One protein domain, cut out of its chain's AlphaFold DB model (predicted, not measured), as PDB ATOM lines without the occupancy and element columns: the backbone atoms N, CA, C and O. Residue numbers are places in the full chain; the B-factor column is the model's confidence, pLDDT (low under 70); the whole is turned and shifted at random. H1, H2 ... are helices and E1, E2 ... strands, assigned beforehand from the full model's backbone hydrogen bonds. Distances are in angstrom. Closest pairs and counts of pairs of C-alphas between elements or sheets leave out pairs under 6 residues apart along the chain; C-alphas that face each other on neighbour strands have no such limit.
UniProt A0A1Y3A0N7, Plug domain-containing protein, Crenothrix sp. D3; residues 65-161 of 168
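This is residues 65 to 161 of the 168 residues of the protein "Plug domain-containing protein" of Crenothrix sp. D3 (UniProt A0A1Y3A0N7). Little regular structure: H1, H2 and the E1-E2 hairpin form a row among loops, and residues 148 to 161, ending in H3, stick out. The 97 printed residues, 26 in named elements, mixed class, run H1, residues 86 to 91, H2, 97 to 101, E1, 107 to 109, E2, 126 to 128, and H3, 153 to 161. The whole is loose, radius of gyration of the C-alphas 16.8 A, spanning 59 by 30 by 24 A.

H1 and H2 are close but not clearly touching, C-alphas 89 and 100, the closest, 7.1 A apart. Hairpin strands E1 and E2 are antiparallel, N 108 and O 127 within hydrogen-bond range, 2.8 A. H1 and H2 have every O i to N i+4 pair within range, H3 4 of 5.

H1 begins at C-alpha 86 (57.106, -18.636, 12.014); H3, 13.7 A long, ends at C-alpha 161 (18.826, 6.151, -6.596).

The printed part has no cut; E1 to E2 and E2 to H3 are long links. pLDDT is under 70, for instance, at residues 148 to 161.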
ATOM      1  N   VAL A  65      56.866  -7.597  22.623       80.38
ATOM      2  CA  VAL A  65      56.678  -6.132  22.647       80.38
ATOM      3  C   VAL A  65      55.204  -5.745  22.837       80.38
ATOM      4  O   VAL A  65      54.890  -4.687  23.380       80.38
ATOM      5  N   SER A  66      54.267  -6.614  22.446       78.25
ATOM      6  CA  SER A  66      52.825  -6.328  22.482       78.25
ATOM      7  C   SER A  66      52.223  -6.271  23.892       78.25
ATOM      8  O   SER A  66      51.168  -5.667  24.070       78.25
ATOM      9  N   ALA A  67      52.883  -6.853  24.899       65.62
ATOM     10  CA  ALA A  67      52.383  -6.889  26.275       65.62
ATOM     11  C   ALA A  67      52.601  -5.571  27.041       65.62
ATOM     12  O   ALA A  67      51.764  -5.190  27.855       65.62
ATOM     13  N   THR A  68      53.717  -4.878  26.792       73.12
ATOM     14  CA  THR A  68      54.150  -3.710  27.589       73.12
ATOM     15  C   THR A  68      54.548  -2.499  26.745       73.12
ATOM     16  O   THR A  68      54.864  -1.450  27.300       73.12
ATOM     17  N   LYS A  69      54.519  -2.607  25.405       74.56
ATOM     18  CA  LYS A  69      55.069  -1.612  24.463       74.56
ATOM     19  C   LYS A  69      56.583  -1.383  24.622       74.56
ATOM     20  O   LYS A  69      57.141  -0.472  24.018       74.56
ATOM     21  N   THR A  70      57.237  -2.225  25.415       70.38
ATOM     22  CA  THR A  70      58.680  -2.301  25.627       70.38
ATOM     23  C   THR A  70      59.116  -3.743  25.434       70.38
ATOM     24  O   THR A  70      58.319  -4.666  25.593       70.38
ATOM     25  N   GLU A  71      60.376  -3.947  25.090       74.31
ATOM     26  CA  GLU A  71      60.949  -5.281  24.968       74.31
ATOM     27  C   GLU A  71      60.959  -5.980  26.332       74.31
ATOM     28  O   GLU A  71      61.627  -5.543  27.269       74.31
ATOM     29  N   THR A  72      60.169  -7.048  26.469       74.75
ATOM     30  CA  THR A  72      60.075  -7.829  27.709       74.75
ATOM     31  C   THR A  72      60.182  -9.314  27.418       74.75
ATOM     32  O   THR A  72      59.614  -9.801  26.443       74.75
ATOM     33  N   LEU A  73      60.911 -10.044  28.263       79.81
ATOM     34  CA  LEU A  73      60.961 -11.504  28.192       79.81
ATOM     35  C   LEU A  73      59.562 -12.088  28.402       79.81
ATOM     36  O   LEU A  73      58.818 -11.603  29.258       79.81
ATOM     37  N   LEU A  74      59.228 -13.158  27.674       80.69
ATOM     38  CA  LEU A  74      57.925 -13.819  27.792       80.69
ATOM     39  C   LEU A  74      57.628 -14.259  29.239       80.69
ATOM     40  O   LEU A  74      56.496 -14.142  29.700       80.69
ATOM     41  N   SER A  75      58.653 -14.692  29.983       81.88
ATOM     42  CA  SER A  75      58.556 -15.089  31.396       81.88
ATOM     43  C   SER A  75      58.186 -13.947  32.349       81.88
ATOM     44  O   SER A  75      57.648 -14.205  33.422       81.88
ATOM     45  N   ASN A  76      58.446 -12.696  31.962       81.69
ATOM     46  CA  ASN A  76      58.187 -11.506  32.772       81.69
ATOM     47  C   ASN A  76      56.882 -10.791  32.377       81.69
ATOM     48  O   ASN A  76      56.567  -9.730  32.923       81.69
ATOM     49  N   ALA A  77      56.114 -11.333  31.426       82.31
ATOM     50  CA  ALA A  77      54.850 -10.746  31.006       82.31
ATOM     51  C   ALA A  77      53.785 -10.866  32.115       82.31
ATOM     52  O   ALA A  77      53.455 -11.957  32.572       82.31
ATOM     53  N   LEU A  78      53.205  -9.731  32.530       79.56
ATOM     54  CA  LEU A  78      52.178  -9.687  33.586       79.56
ATOM     55  C   LEU A  78      50.801 -10.190  33.122       79.56
ATOM     56  O   LEU A  78      49.970 -10.589  33.937       79.56
ATOM     57  N   ALA A  79      50.538 -10.137  31.817       82.88
ATOM     58  CA  ALA A  79      49.308 -10.621  31.205       82.88
ATOM     59  C   ALA A  79      49.542 -11.981  30.536       82.88
ATOM     60  O   ALA A  79      50.659 -12.312  30.156       82.88
ATOM     61  N   ALA A  80      48.474 -12.757  30.341       85.44
ATOM     62  CA  ALA A  80      48.565 -13.990  29.566       85.44
ATOM     63  C   ALA A  80      48.901 -13.666  28.101       85.44
ATOM     64  O   ALA A  80      48.105 -13.019  27.415       85.44
ATOM     65  N   VAL A  81      50.058 -14.138  27.639       88.25
ATOM     66  CA  VAL A  81      50.553 -13.952  26.273       88.25
ATOM     67  C   VAL A  81      50.615 -15.305  25.574       88.25
ATOM     68  O   VAL A  81      51.051 -16.295  26.151       88.25
ATOM     69  N   SER A  82      50.175 -15.337  24.319       89.62
ATOM     70  CA  SER A  82      50.355 -16.473  23.418       89.62
ATOM     71  C   SER A  82      51.156 -15.990  22.221       89.62
ATOM     72  O   SER A  82      50.742 -15.037  21.561       89.62
ATOM     73  N   VAL A  83      52.272 -16.654  21.931       90.25
ATOM     74  CA  VAL A  83      53.106 -16.362  20.762       90.25
ATOM     75  C   VAL A  83      52.935 -17.487  19.749       90.25
ATOM     76  O   VAL A  83      52.877 -18.661  20.109       90.25
ATOM     77  N   VAL A  84      52.797 -17.119  18.477       89.88
ATOM     78  CA  VAL A  84      52.812 -18.060  17.355       89.88
ATOM     79  C   VAL A  84      54.015 -17.698  16.503       89.88
ATOM     80  O   VAL A  84      54.053 -16.613  15.924       89.88
ATOM     81  N   THR A  85      55.011 -18.579  16.460       92.12
ATOM     82  CA  THR A  85      56.255 -18.316  15.730       92.12
ATOM     83  C   THR A  85      56.144 -18.737  14.266       92.12
ATOM     84  O   THR A  85      55.335 -19.595  13.904       92.12
ATOM     85  N   GLN A  86      57.014 -18.199  13.410       90.25
ATOM     86  CA  GLN A  86      57.106 -18.636  12.014       90.25
ATOM     87  C   GLN A  86      57.403 -20.144  11.903       90.25
ATOM     88  O   GLN A  86      56.791 -20.841  11.097       90.25
ATOM     89  N   LYS A  87      58.257 -20.682  12.780       90.88
ATOM     90  CA  LYS A  87      58.560 -22.119  12.840       90.88
ATOM     91  C   LYS A  87      57.320 -22.965  13.164       90.88
ATOM     92  O   LYS A  87      57.142 -24.054  12.610       90.88
ATOM     93  N   ASP A  88      56.430 -22.469  14.024       89.50
ATOM     94  CA  ASP A  88      55.149 -23.128  14.321       89.50
ATOM     95  C   ASP A  88      54.174 -23.080  13.142       89.50
ATOM     96  O   ASP A  88      53.341 -23.978  12.987       89.50
ATOM     97  N   MET A  89      54.258 -22.034  12.319       90.88
ATOM     98  CA  MET A  89      53.463 -21.907  11.099       90.88
ATOM     99  C   MET A  89      53.942 -22.875  10.017       90.88
ATOM    100  O   MET A  89      53.126 -23.614   9.469       90.88
ATOM    101  N   GLU A  90      55.250 -22.932   9.769       92.19
ATOM    102  CA  GLU A  90      55.868 -23.806   8.767       92.19
ATOM    103  C   GLU A  90      55.681 -25.287   9.110       92.19
ATOM    104  O   GLU A  90      55.179 -26.059   8.294       92.19
ATOM    105  N   SER A  91      55.988 -25.683  10.351       92.88
ATOM    106  CA  SER A  91      55.864 -27.081  10.798       92.88
ATOM    107  C   SER A  91      54.441 -27.632  10.697       92.88
ATOM    108  O   SER A  91      54.245 -28.841  10.578       92.88
ATOM    109  N   LYS A  92      53.438 -26.752  10.744       88.81
ATOM    110  CA  LYS A  92      52.019 -27.115  10.726       88.81
ATOM    111  C   LYS A  92      51.320 -26.695   9.430       88.81
ATOM    112  O   LYS A  92      50.093 -26.726   9.394       88.81
ATOM    113  N   ASN A  93      52.083 -26.317   8.397       89.94
ATOM    114  CA  ASN A  93      51.592 -25.889   7.081       89.94
ATOM    115  C   ASN A  93      50.458 -24.850   7.161       89.94
ATOM    116  O   ASN A  93      49.450 -24.946   6.459       89.94
ATOM    117  N   ILE A  94      50.602 -23.859   8.042       87.62
ATOM    118  CA  ILE A  94      49.620 -22.783   8.152       87.62
ATOM    119  C   ILE A  94      49.817 -21.801   7.005       87.62
ATOM    120  O   ILE A  94      50.868 -21.182   6.886       87.62
ATOM    121  N   SER A  95      48.766 -21.602   6.213       85.88
ATOM    122  CA  SER A  95      48.738 -20.623   5.119       85.88
ATOM    123  C   SER A  95      47.772 -19.459   5.363       85.88
ATOM    124  O   SER A  95      47.785 -18.484   4.613       85.88
ATOM    125  N   ARG A  96      46.928 -19.533   6.404       81.81
ATOM    126  CA  ARG A  96      45.894 -18.531   6.705       81.81
ATOM    127  C   ARG A  96      45.970 -18.079   8.159       81.81
ATOM    128  O   ARG A  96      46.234 -18.874   9.058       81.81
ATOM    129  N   LEU A  97      45.636 -16.810   8.398       84.00
ATOM    130  CA  LEU A  97      45.607 -16.233   9.745       84.00
ATOM    131  C   LEU A  97      44.612 -16.960  10.668       84.00
ATOM    132  O   LEU A  97      44.942 -17.236  11.817       84.00
ATOM    133  N   GLY A  98      43.427 -17.329  10.169       84.00
ATOM    134  CA  GLY A  98      42.426 -18.063  10.955       84.00
ATOM    135  C   GLY A  98      42.947 -19.392  11.519       84.00
ATOM    136  O   GLY A  98      42.683 -19.717  12.674       84.00
ATOM    137  N   ASP A  99      43.764 -20.113  10.750       85.38
ATOM    138  CA  ASP A  99      44.337 -21.404  11.159       85.38
ATOM    139  C   ASP A  99      45.477 -21.250  12.178       85.38
ATOM    140  O   ASP A  99      45.739 -22.155  12.974       85.38
ATOM    141  N   ALA A 100      46.153 -20.097  12.184       87.62
ATOM    142  CA  ALA A 100      47.086 -19.736  13.248       87.62
ATOM    143  C   ALA A 100      46.333 -19.375  14.538       87.62
ATOM    144  O   ALA A 100      46.675 -19.850  15.622       87.62
ATOM    145  N   LEU A 101      45.280 -18.566  14.408       87.62
ATOM    146  CA  LEU A 101      44.527 -18.005  15.527       87.62
ATOM    147  C   LEU A 101      43.698 -19.040  16.296       87.62
ATOM    148  O   LEU A 101      43.529 -18.891  17.502       87.62
ATOM    149  N   ILE A 102      43.242 -20.123  15.661       87.12
ATOM    150  CA  ILE A 102      42.439 -21.166  16.332       87.12
ATOM    151  C   ILE A 102      43.154 -21.836  17.522       87.12
ATOM    152  O   ILE A 102      42.526 -22.495  18.345       87.12
ATOM    153  N   ARG A 103      44.478 -21.684  17.617       86.56
ATOM    154  CA  ARG A 103      45.308 -22.275  18.676       86.56
ATOM    155  C   ARG A 103      45.497 -21.355  19.873       86.56
ATOM    156  O   ARG A 103      46.017 -21.796  20.894       86.56
ATOM    157  N   VAL A 104      45.104 -20.091  19.749       89.25
ATOM    158  CA  VAL A 104      45.211 -19.126  20.837       89.25
ATOM    159  C   VAL A 104      44.135 -19.452  21.876       89.25
ATOM    160  O   VAL A 104      42.948 -19.514  21.542       89.25
ATOM    161  N   PRO A 105      44.508 -19.661  23.149       88.44
ATOM    162  CA  PRO A 105      43.542 -19.989  24.183       88.44
ATOM    163  C   PRO A 105      42.535 -18.851  24.362       88.44
ATOM    164  O   PRO A 105      42.891 -17.674  24.393       88.44
ATOM    165  N   SER A 106      41.264 -19.210  24.559       88.69
ATOM    166  CA  SER A 106      40.152 -18.260  24.739       88.69
ATOM    167  C   SER A 106      39.856 -17.348  23.538       88.69
ATOM    168  O   SER A 106      39.115 -16.374  23.707       88.69
ATOM    169  N   LEU A 107      40.402 -17.642  22.351       89.62
ATOM    170  CA  LEU A 107      40.045 -16.976  21.102       89.62
ATOM    171  C   LEU A 107      39.021 -17.821  20.336       89.62
ATOM    172  O   LEU A 107      39.295 -18.946  19.926       89.62
ATOM    173  N   PHE A 108      37.835 -17.260  20.131       88.19
ATOM    174  CA  PHE A 108      36.768 -17.860  19.343       88.19
ATOM    175  C   PHE A 108      36.712 -17.198  17.974       88.19
ATOM    176  O   PHE A 108      36.622 -15.977  17.865       88.19
ATOM    177  N   LEU A 109      36.737 -18.012  16.927       86.06
ATOM    178  CA  LEU A 109      36.631 -17.572  15.544       86.06
ATOM    179  C   LEU A 109      35.219 -17.863  15.028       86.06
ATOM    180  O   LEU A 109      34.705 -18.966  15.208       86.06
ATOM    181  N   GLY A 110      34.582 -16.883  14.387       77.25
ATOM    182  CA  GLY A 110      33.310 -17.097  13.701       77.25
ATOM    183  C   GLY A 110      33.471 -18.028  12.496       77.25
ATOM    184  O   GLY A 110      34.551 -18.121  11.914       77.25
ATOM    185  N   PHE A 111      32.382 -18.677  12.074       65.62
ATOM    186  CA  PHE A 111      32.370 -19.705  11.017       65.62
ATOM    187  C   PHE A 111      33.039 -19.296   9.687       65.62
ATOM    188  O   PHE A 111      33.508 -20.152   8.944       65.62
ATOM    189  N   ASN A 112      33.132 -17.994   9.402       68.88
ATOM    190  CA  ASN A 112      33.723 -17.460   8.170       68.88
ATOM    191  C   ASN A 112      35.208 -17.061   8.317       68.88
ATOM    192  O   ASN A 112      35.847 -16.697   7.333       68.88
ATOM    193  N   ALA A 113      35.770 -17.088   9.531       70.25
ATOM    194  CA  ALA A 113      37.149 -16.662   9.794       70.25
ATOM    195  C   ALA A 113      38.189 -17.723   9.389       70.25
ATOM    196  O   ALA A 113      39.310 -17.381   9.022       70.25
ATOM    197  N   THR A 114      37.818 -19.005   9.414       67.88
ATOM    198  CA  THR A 114      38.700 -20.134   9.067       67.88
ATOM    199  C   THR A 114      38.627 -20.528   7.591       67.88
ATOM    200  O   THR A 114      39.292 -21.464   7.170       67.88
ATOM    201  N   GLY A 115      37.834 -19.830   6.770       62.69
ATOM    202  CA  GLY A 115      37.750 -20.117   5.332       62.69
ATOM    203  C   GLY A 115      37.108 -21.466   4.982       62.69
ATOM    204  O   GLY A 115      37.155 -21.862   3.823       62.69
ATOM    205  N   GLN A 116      36.503 -22.156   5.957       64.19
ATOM    206  CA  GLN A 116      35.865 -23.468   5.776       64.19
ATOM    207  C   GLN A 116      34.577 -23.399   4.941       64.19
ATOM    208  O   GLN A 116      34.068 -24.421   4.485       64.19
ATOM    209  N   THR A 117      34.038 -22.198   4.730       59.50
ATOM    210  CA  THR A 117      32.898 -21.950   3.849       59.50
ATOM    211  C   THR A 117      33.387 -21.413   2.504       59.50
ATOM    212  O   THR A 117      34.216 -20.501   2.436       59.50
ATOM    213  N   GLN A 118      32.894 -21.989   1.402       49.62
ATOM    214  CA  GLN A 118      33.245 -21.529   0.056       49.62
ATOM    215  C   GLN A 118      32.871 -20.046  -0.100       49.62
ATOM    216  O   GLN A 118      31.731 -19.662   0.146       49.62
ATOM    217  N   GLY A 119      33.844 -19.209  -0.475       55.22
ATOM    218  CA  GLY A 119      33.669 -17.755  -0.593       55.22
ATOM    219  C   GLY A 119      33.963 -16.950   0.680       55.22
ATOM    220  O   GLY A 119      33.893 -15.722   0.642       55.22
ATOM    221  N   ALA A 120      34.344 -17.586   1.794       59.25
ATOM    222  CA  ALA A 120      34.766 -16.858   2.983       59.25
ATOM    223  C   ALA A 120      36.088 -16.119   2.745       59.25
ATOM    224  O   ALA A 120      37.164 -16.707   2.632       59.25
ATOM    225  N   SER A 121      36.008 -14.791   2.742       57.97
ATOM    226  CA  SER A 121      37.119 -13.865   2.500       57.97
ATOM    227  C   SER A 121      38.150 -13.819   3.644       57.97
ATOM    228  O   SER A 121      38.913 -12.866   3.739       57.97
ATOM    229  N   GLY A 122      38.119 -14.771   4.588       57.88
ATOM    230  CA  GLY A 122      38.877 -14.713   5.848       57.88
ATOM    231  C   GLY A 122      38.453 -13.566   6.780       57.88
ATOM    232  O   GLY A 122      39.011 -13.401   7.857       57.88
ATOM    233  N   SER A 123      37.448 -12.780   6.383       61.31
ATOM    234  CA  SER A 123      36.906 -11.645   7.129       61.31
ATOM    235  C   SER A 123      35.751 -12.133   8.010       61.31
ATOM    236  O   SER A 123      34.579 -11.891   7.725       61.31
ATOM    237  N   GLY A 124      36.077 -12.913   9.040       65.62
ATOM    238  CA  GLY A 124      35.125 -13.368  10.051       65.62
ATOM    239  C   GLY A 124      35.309 -12.615  11.366       65.62
ATOM    240  O   GLY A 124      36.417 -12.206  11.701       65.62
ATOM    241  N   GLY A 125      34.219 -12.425  12.111       75.69
ATOM    242  CA  GLY A 125      34.304 -11.898  13.472       75.69
ATOM    243  C   GLY A 125      35.040 -12.870  14.395       75.69
ATOM    244  O   GLY A 125      35.024 -14.083  14.174       75.69
ATOM    245  N   PHE A 126      35.666 -12.337  15.437       84.06
ATOM    246  CA  PHE A 126      36.297 -13.126  16.490       84.06
ATOM    247  C   PHE A 126      35.950 -12.563  17.868       84.06
ATOM    248  O   PHE A 126      35.662 -11.374  18.023       84.06
ATOM    249  N   SER A 127      35.982 -13.423  18.879       87.88
ATOM    250  CA  SER A 127      35.766 -13.036  20.265       87.88
ATOM    251  C   SER A 127      36.899 -13.532  21.146       87.88
ATOM    252  O   SER A 127      37.255 -14.706  21.106       87.88
ATOM    253  N   LEU A 128      37.455 -12.641  21.963       89.19
ATOM    254  CA  LEU A 128      38.498 -12.971  22.928       89.19
ATOM    255  C   LEU A 128      37.887 -12.950  24.329       89.19
ATOM    256  O   LEU A 128      37.415 -11.910  24.781       89.19
ATOM    257  N   ARG A 129      37.859 -14.097  25.018       89.69
ATOM    258  CA  ARG A 129      37.242 -14.239  26.357       89.69
ATOM    259  C   ARG A 129      35.782 -13.744  26.415       89.69
ATOM    260  O   ARG A 129      35.375 -13.109  27.382       89.69
ATOM    261  N   GLY A 130      35.003 -14.002  25.359       88.25
ATOM    262  CA  GLY A 130      33.599 -13.573  25.256       88.25
ATOM    263  C   GLY A 130      33.405 -12.088  24.926       88.25
ATOM    264  O   GLY A 130      32.273 -11.616  24.848       88.25
ATOM    265  N   VAL A 131      34.490 -11.339  24.714       88.50
ATOM    266  CA  VAL A 131      34.454  -9.934  24.296       88.50
ATOM    267  C   VAL A 131      34.409  -9.857  22.772       88.50
ATOM    268  O   VAL A 131      35.150 -10.563  22.092       88.50
ATOM    269  N   ASP A 132      33.516  -9.027  22.235       84.50
ATOM    270  CA  ASP A 132      33.323  -8.822  20.795       84.50
ATOM    271  C   ASP A 132      34.540  -8.157  20.120       84.50
ATOM    272  O   ASP A 132      35.325  -7.452  20.766       84.50
ATOM    273  N   THR A 133      34.661  -8.312  18.798       81.88
ATOM    274  CA  THR A 133      35.753  -7.730  17.997       81.88
ATOM    275  C   THR A 133      35.878  -6.215  18.189       81.88
ATOM    276  O   THR A 133      36.986  -5.701  18.284       81.88
ATOM    277  N   ARG A 134      34.761  -5.489  18.358       82.00
ATOM    278  CA  ARG A 134      34.758  -4.022  18.558       82.00
ATOM    279  C   ARG A 134      35.461  -3.551  19.832       82.00
ATOM    280  O   ARG A 134      35.758  -2.370  19.970       82.00
ATOM    281  N   ARG A 135      35.670  -4.453  20.791       86.38
ATOM    282  CA  ARG A 135      36.356  -4.186  22.062       86.38
ATOM    283  C   ARG A 135      37.719  -4.877  22.139       86.38
ATOM    284  O   ARG A 135      38.312  -4.921  23.211       86.38
ATOM    285  N   THR A 136      38.208  -5.408  21.020       86.25
ATOM    286  CA  THR A 136      39.525  -6.036  20.921       86.25
ATOM    287  C   THR A 136      40.408  -5.221  19.984       86.25
ATOM    288  O   THR A 136      40.015  -4.908  18.864       86.25
ATOM    289  N   LEU A 137      41.609  -4.865  20.442       88.19
ATOM    290  CA  LEU A 137      42.582  -4.120  19.649       88.19
ATOM    291  C   LEU A 137      43.399  -5.087  18.787       88.19
ATOM    292  O   LEU A 137      44.064  -5.974  19.321       88.19
ATOM    293  N   VAL A 138      43.376  -4.888  17.471       86.88
ATOM    294  CA  VAL A 138      44.242  -5.608  16.531       86.88
ATOM    295  C   VAL A 138      45.349  -4.676  16.075       86.88
ATOM    296  O   VAL A 138      45.078  -3.577  15.586       86.88
ATOM    297  N   LEU A 139      46.590  -5.125  16.241       89.38
ATOM    298  CA  LEU A 139      47.782  -4.399  15.834       89.38
ATOM    299  C   LEU A 139      48.502  -5.174  14.730       89.38
ATOM    300  O   LEU A 139      48.686  -6.383  14.857       89.38
ATOM    301  N   VAL A 140      48.945  -4.472  13.693       88.81
ATOM    302  CA  VAL A 140      49.949  -4.960  12.739       88.81
ATOM    303  C   VAL A 140      51.194  -4.123  12.955       88.81
ATOM    304  O   VAL A 140      51.121  -2.899  12.910       88.81
ATOM    305  N   ASP A 141      52.302  -4.775  13.298       88.25
ATOM    306  CA  ASP A 141      53.580  -4.119  13.602       88.25
ATOM    307  C   ASP A 141      53.454  -2.975  14.627       88.25
ATOM    308  O   ASP A 141      54.096  -1.930  14.544       88.25
ATOM    309  N   GLY A 142      52.565  -3.156  15.612       88.31
ATOM    310  CA  GLY A 142      52.289  -2.169  16.658       88.31
ATOM    311  C   GLY A 142      51.343  -1.030  16.253       88.31
ATOM    312  O   GLY A 142      50.996  -0.212  17.106       88.31
ATOM    313  N   GLN A 143      50.878  -0.979  15.004       87.31
ATOM    314  CA  GLN A 143      49.906   0.006  14.530       87.31
ATOM    315  C   GLN A 143      48.481  -0.560  14.538       87.31
ATOM    316  O   GLN A 143      48.274  -1.701  14.122       87.31
ATOM    317  N   PRO A 144      47.477   0.211  14.992       86.88
ATOM    318  CA  PRO A 144      46.099  -0.254  15.015       86.88
ATOM    319  C   PRO A 144      45.562  -0.462  13.601       86.88
ATOM    320  O   PRO A 144      45.588   0.454  12.777       86.88
ATOM    321  N   LEU A 145      45.009  -1.649  13.343       84.06
ATOM    322  CA  LEU A 145      44.214  -1.872  12.143       84.06
ATOM    323  C   LEU A 145      42.867  -1.170  12.293       84.06
ATOM    324  O   LEU A 145      42.090  -1.470  13.201       84.06
ATOM    325  N   GLN A 146      42.590  -0.231  11.390       76.88
ATOM    326  CA  GLN A 146      41.286   0.413  11.318       76.88
ATOM    327  C   GLN A 146      40.284  -0.511  10.635       76.88
ATOM    328  O   GLN A 146      40.519  -0.997   9.528       76.88
ATOM    329  N   ASP A 147      39.142  -0.718  11.286       71.19
ATOM    330  CA  ASP A 147      38.024  -1.410  10.668       71.19
ATOM    331  C   ASP A 147      37.231  -0.441   9.775       71.19
ATOM    332  O   ASP A 147      36.618   0.516  10.250       71.19
ATOM    333  N   VAL A 148      37.238  -0.684   8.465       59.19
ATOM    334  CA  VAL A 148      36.574   0.166   7.461       59.19
ATOM    335  C   VAL A 148      35.087  -0.160   7.254       59.19
ATOM    336  O   VAL A 148      34.440   0.441   6.396       59.19
ATOM    337  N   LYS A 149      34.490  -1.074   8.036       59.47
ATOM    338  CA  LYS A 149      33.139  -1.621   7.761       59.47
ATOM    339  C   LYS A 149      31.987  -0.602   7.820       59.47
ATOM    340  O   LYS A 149      30.899  -0.920   7.343       59.47
ATOM    341  N   TYR A 150      32.183   0.603   8.363       55.38
ATOM    342  CA  TYR A 150      31.080   1.545   8.623       55.38
ATOM    343  C   TYR A 150      30.743   2.529   7.484       55.38
ATOM    344  O   TYR A 150      29.629   3.046   7.458       55.38
ATOM    345  N   TYR A 151      31.640   2.787   6.525       51.34
ATOM    346  CA  TYR A 151      31.428   3.851   5.520       51.34
ATOM    347  C   TYR A 151      30.974   3.377   4.133       51.34
ATOM    348  O   TYR A 151      30.562   4.204   3.317       51.34
ATOM    349  N   ASP A 152      31.007   2.075   3.851       55.41
ATOM    350  CA  ASP A 152      30.777   1.585   2.485       55.41
ATOM    351  C   ASP A 152      29.288   1.376   2.154       55.41
ATOM    352  O   ASP A 152      28.848   1.623   1.032       55.41
ATOM    353  N   GLN A 153      28.461   1.040   3.152       55.50
ATOM    354  CA  GLN A 153      27.028   0.769   2.952       55.50
ATOM    355  C   GLN A 153      26.234   2.001   2.475       55.50
ATOM    356  O   GLN A 153      25.244   1.861   1.758       55.50
ATOM    357  N   LEU A 154      26.677   3.216   2.813       55.44
ATOM    358  CA  LEU A 154      25.986   4.452   2.426       55.44
ATOM    359  C   LEU A 154      26.291   4.892   0.982       55.44
ATOM    360  O   LEU A 154      25.486   5.601   0.376       55.44
ATOM    361  N   LYS A 155      27.417   4.460   0.393       54.25
ATOM    362  CA  LYS A 155      27.743   4.767  -1.012       54.25
ATOM    363  C   LYS A 155      26.863   3.989  -1.986       54.25
ATOM    364  O   LYS A 155      26.404   4.569  -2.971       54.25
ATOM    365  N   TYR A 156      26.576   2.724  -1.677       53.62
ATOM    366  CA  TYR A 156      25.730   1.867  -2.511       53.62
ATOM    367  C   TYR A 156      24.302   2.413  -2.649       53.62
ATOM    368  O   TYR A 156      23.770   2.470  -3.757       53.62
ATOM    369  N   TYR A 157      23.713   2.929  -1.565       54.25
ATOM    370  CA  TYR A 157      22.374   3.526  -1.627       54.25
ATOM    371  C   TYR A 157      22.322   4.823  -2.447       54.25
ATOM    372  O   TYR A 157      21.358   5.042  -3.176       54.25
ATOM    373  N   ARG A 158      23.361   5.671  -2.404       56.62
ATOM    374  CA  ARG A 158      23.372   6.927  -3.178       56.62
ATOM    375  C   ARG A 158      23.431   6.685  -4.687       56.62
ATOM    376  O   ARG A 158      22.775   7.399  -5.440       56.62
ATOM    377  N   GLN A 159      24.222   5.708  -5.127       56.41
ATOM    378  CA  GLN A 159      24.372   5.415  -6.555       56.41
ATOM    379  C   GLN A 159      23.132   4.728  -7.137       56.41
ATOM    380  O   GLN A 159      22.757   5.015  -8.271       56.41
ATOM    381  N   SER A 160      22.453   3.889  -6.349       57.28
ATOM    382  CA  SER A 160      21.268   3.156  -6.808       57.28
ATOM    383  C   SER A 160      20.056   4.061  -7.073       57.28
ATOM    384  O   SER A 160      19.305   3.804  -8.008       57.28
ATOM    385  N   ILE A 161      19.909   5.177  -6.348       60.03
ATOM    386  CA  ILE A 161      18.826   6.151  -6.596       60.03
ATOM    387  C   ILE A 161      19.033   6.908  -7.923       60.03
ATOM    388  O   ILE A 161      18.077   7.414  -8.503       60.03
TER     389      ILE A 161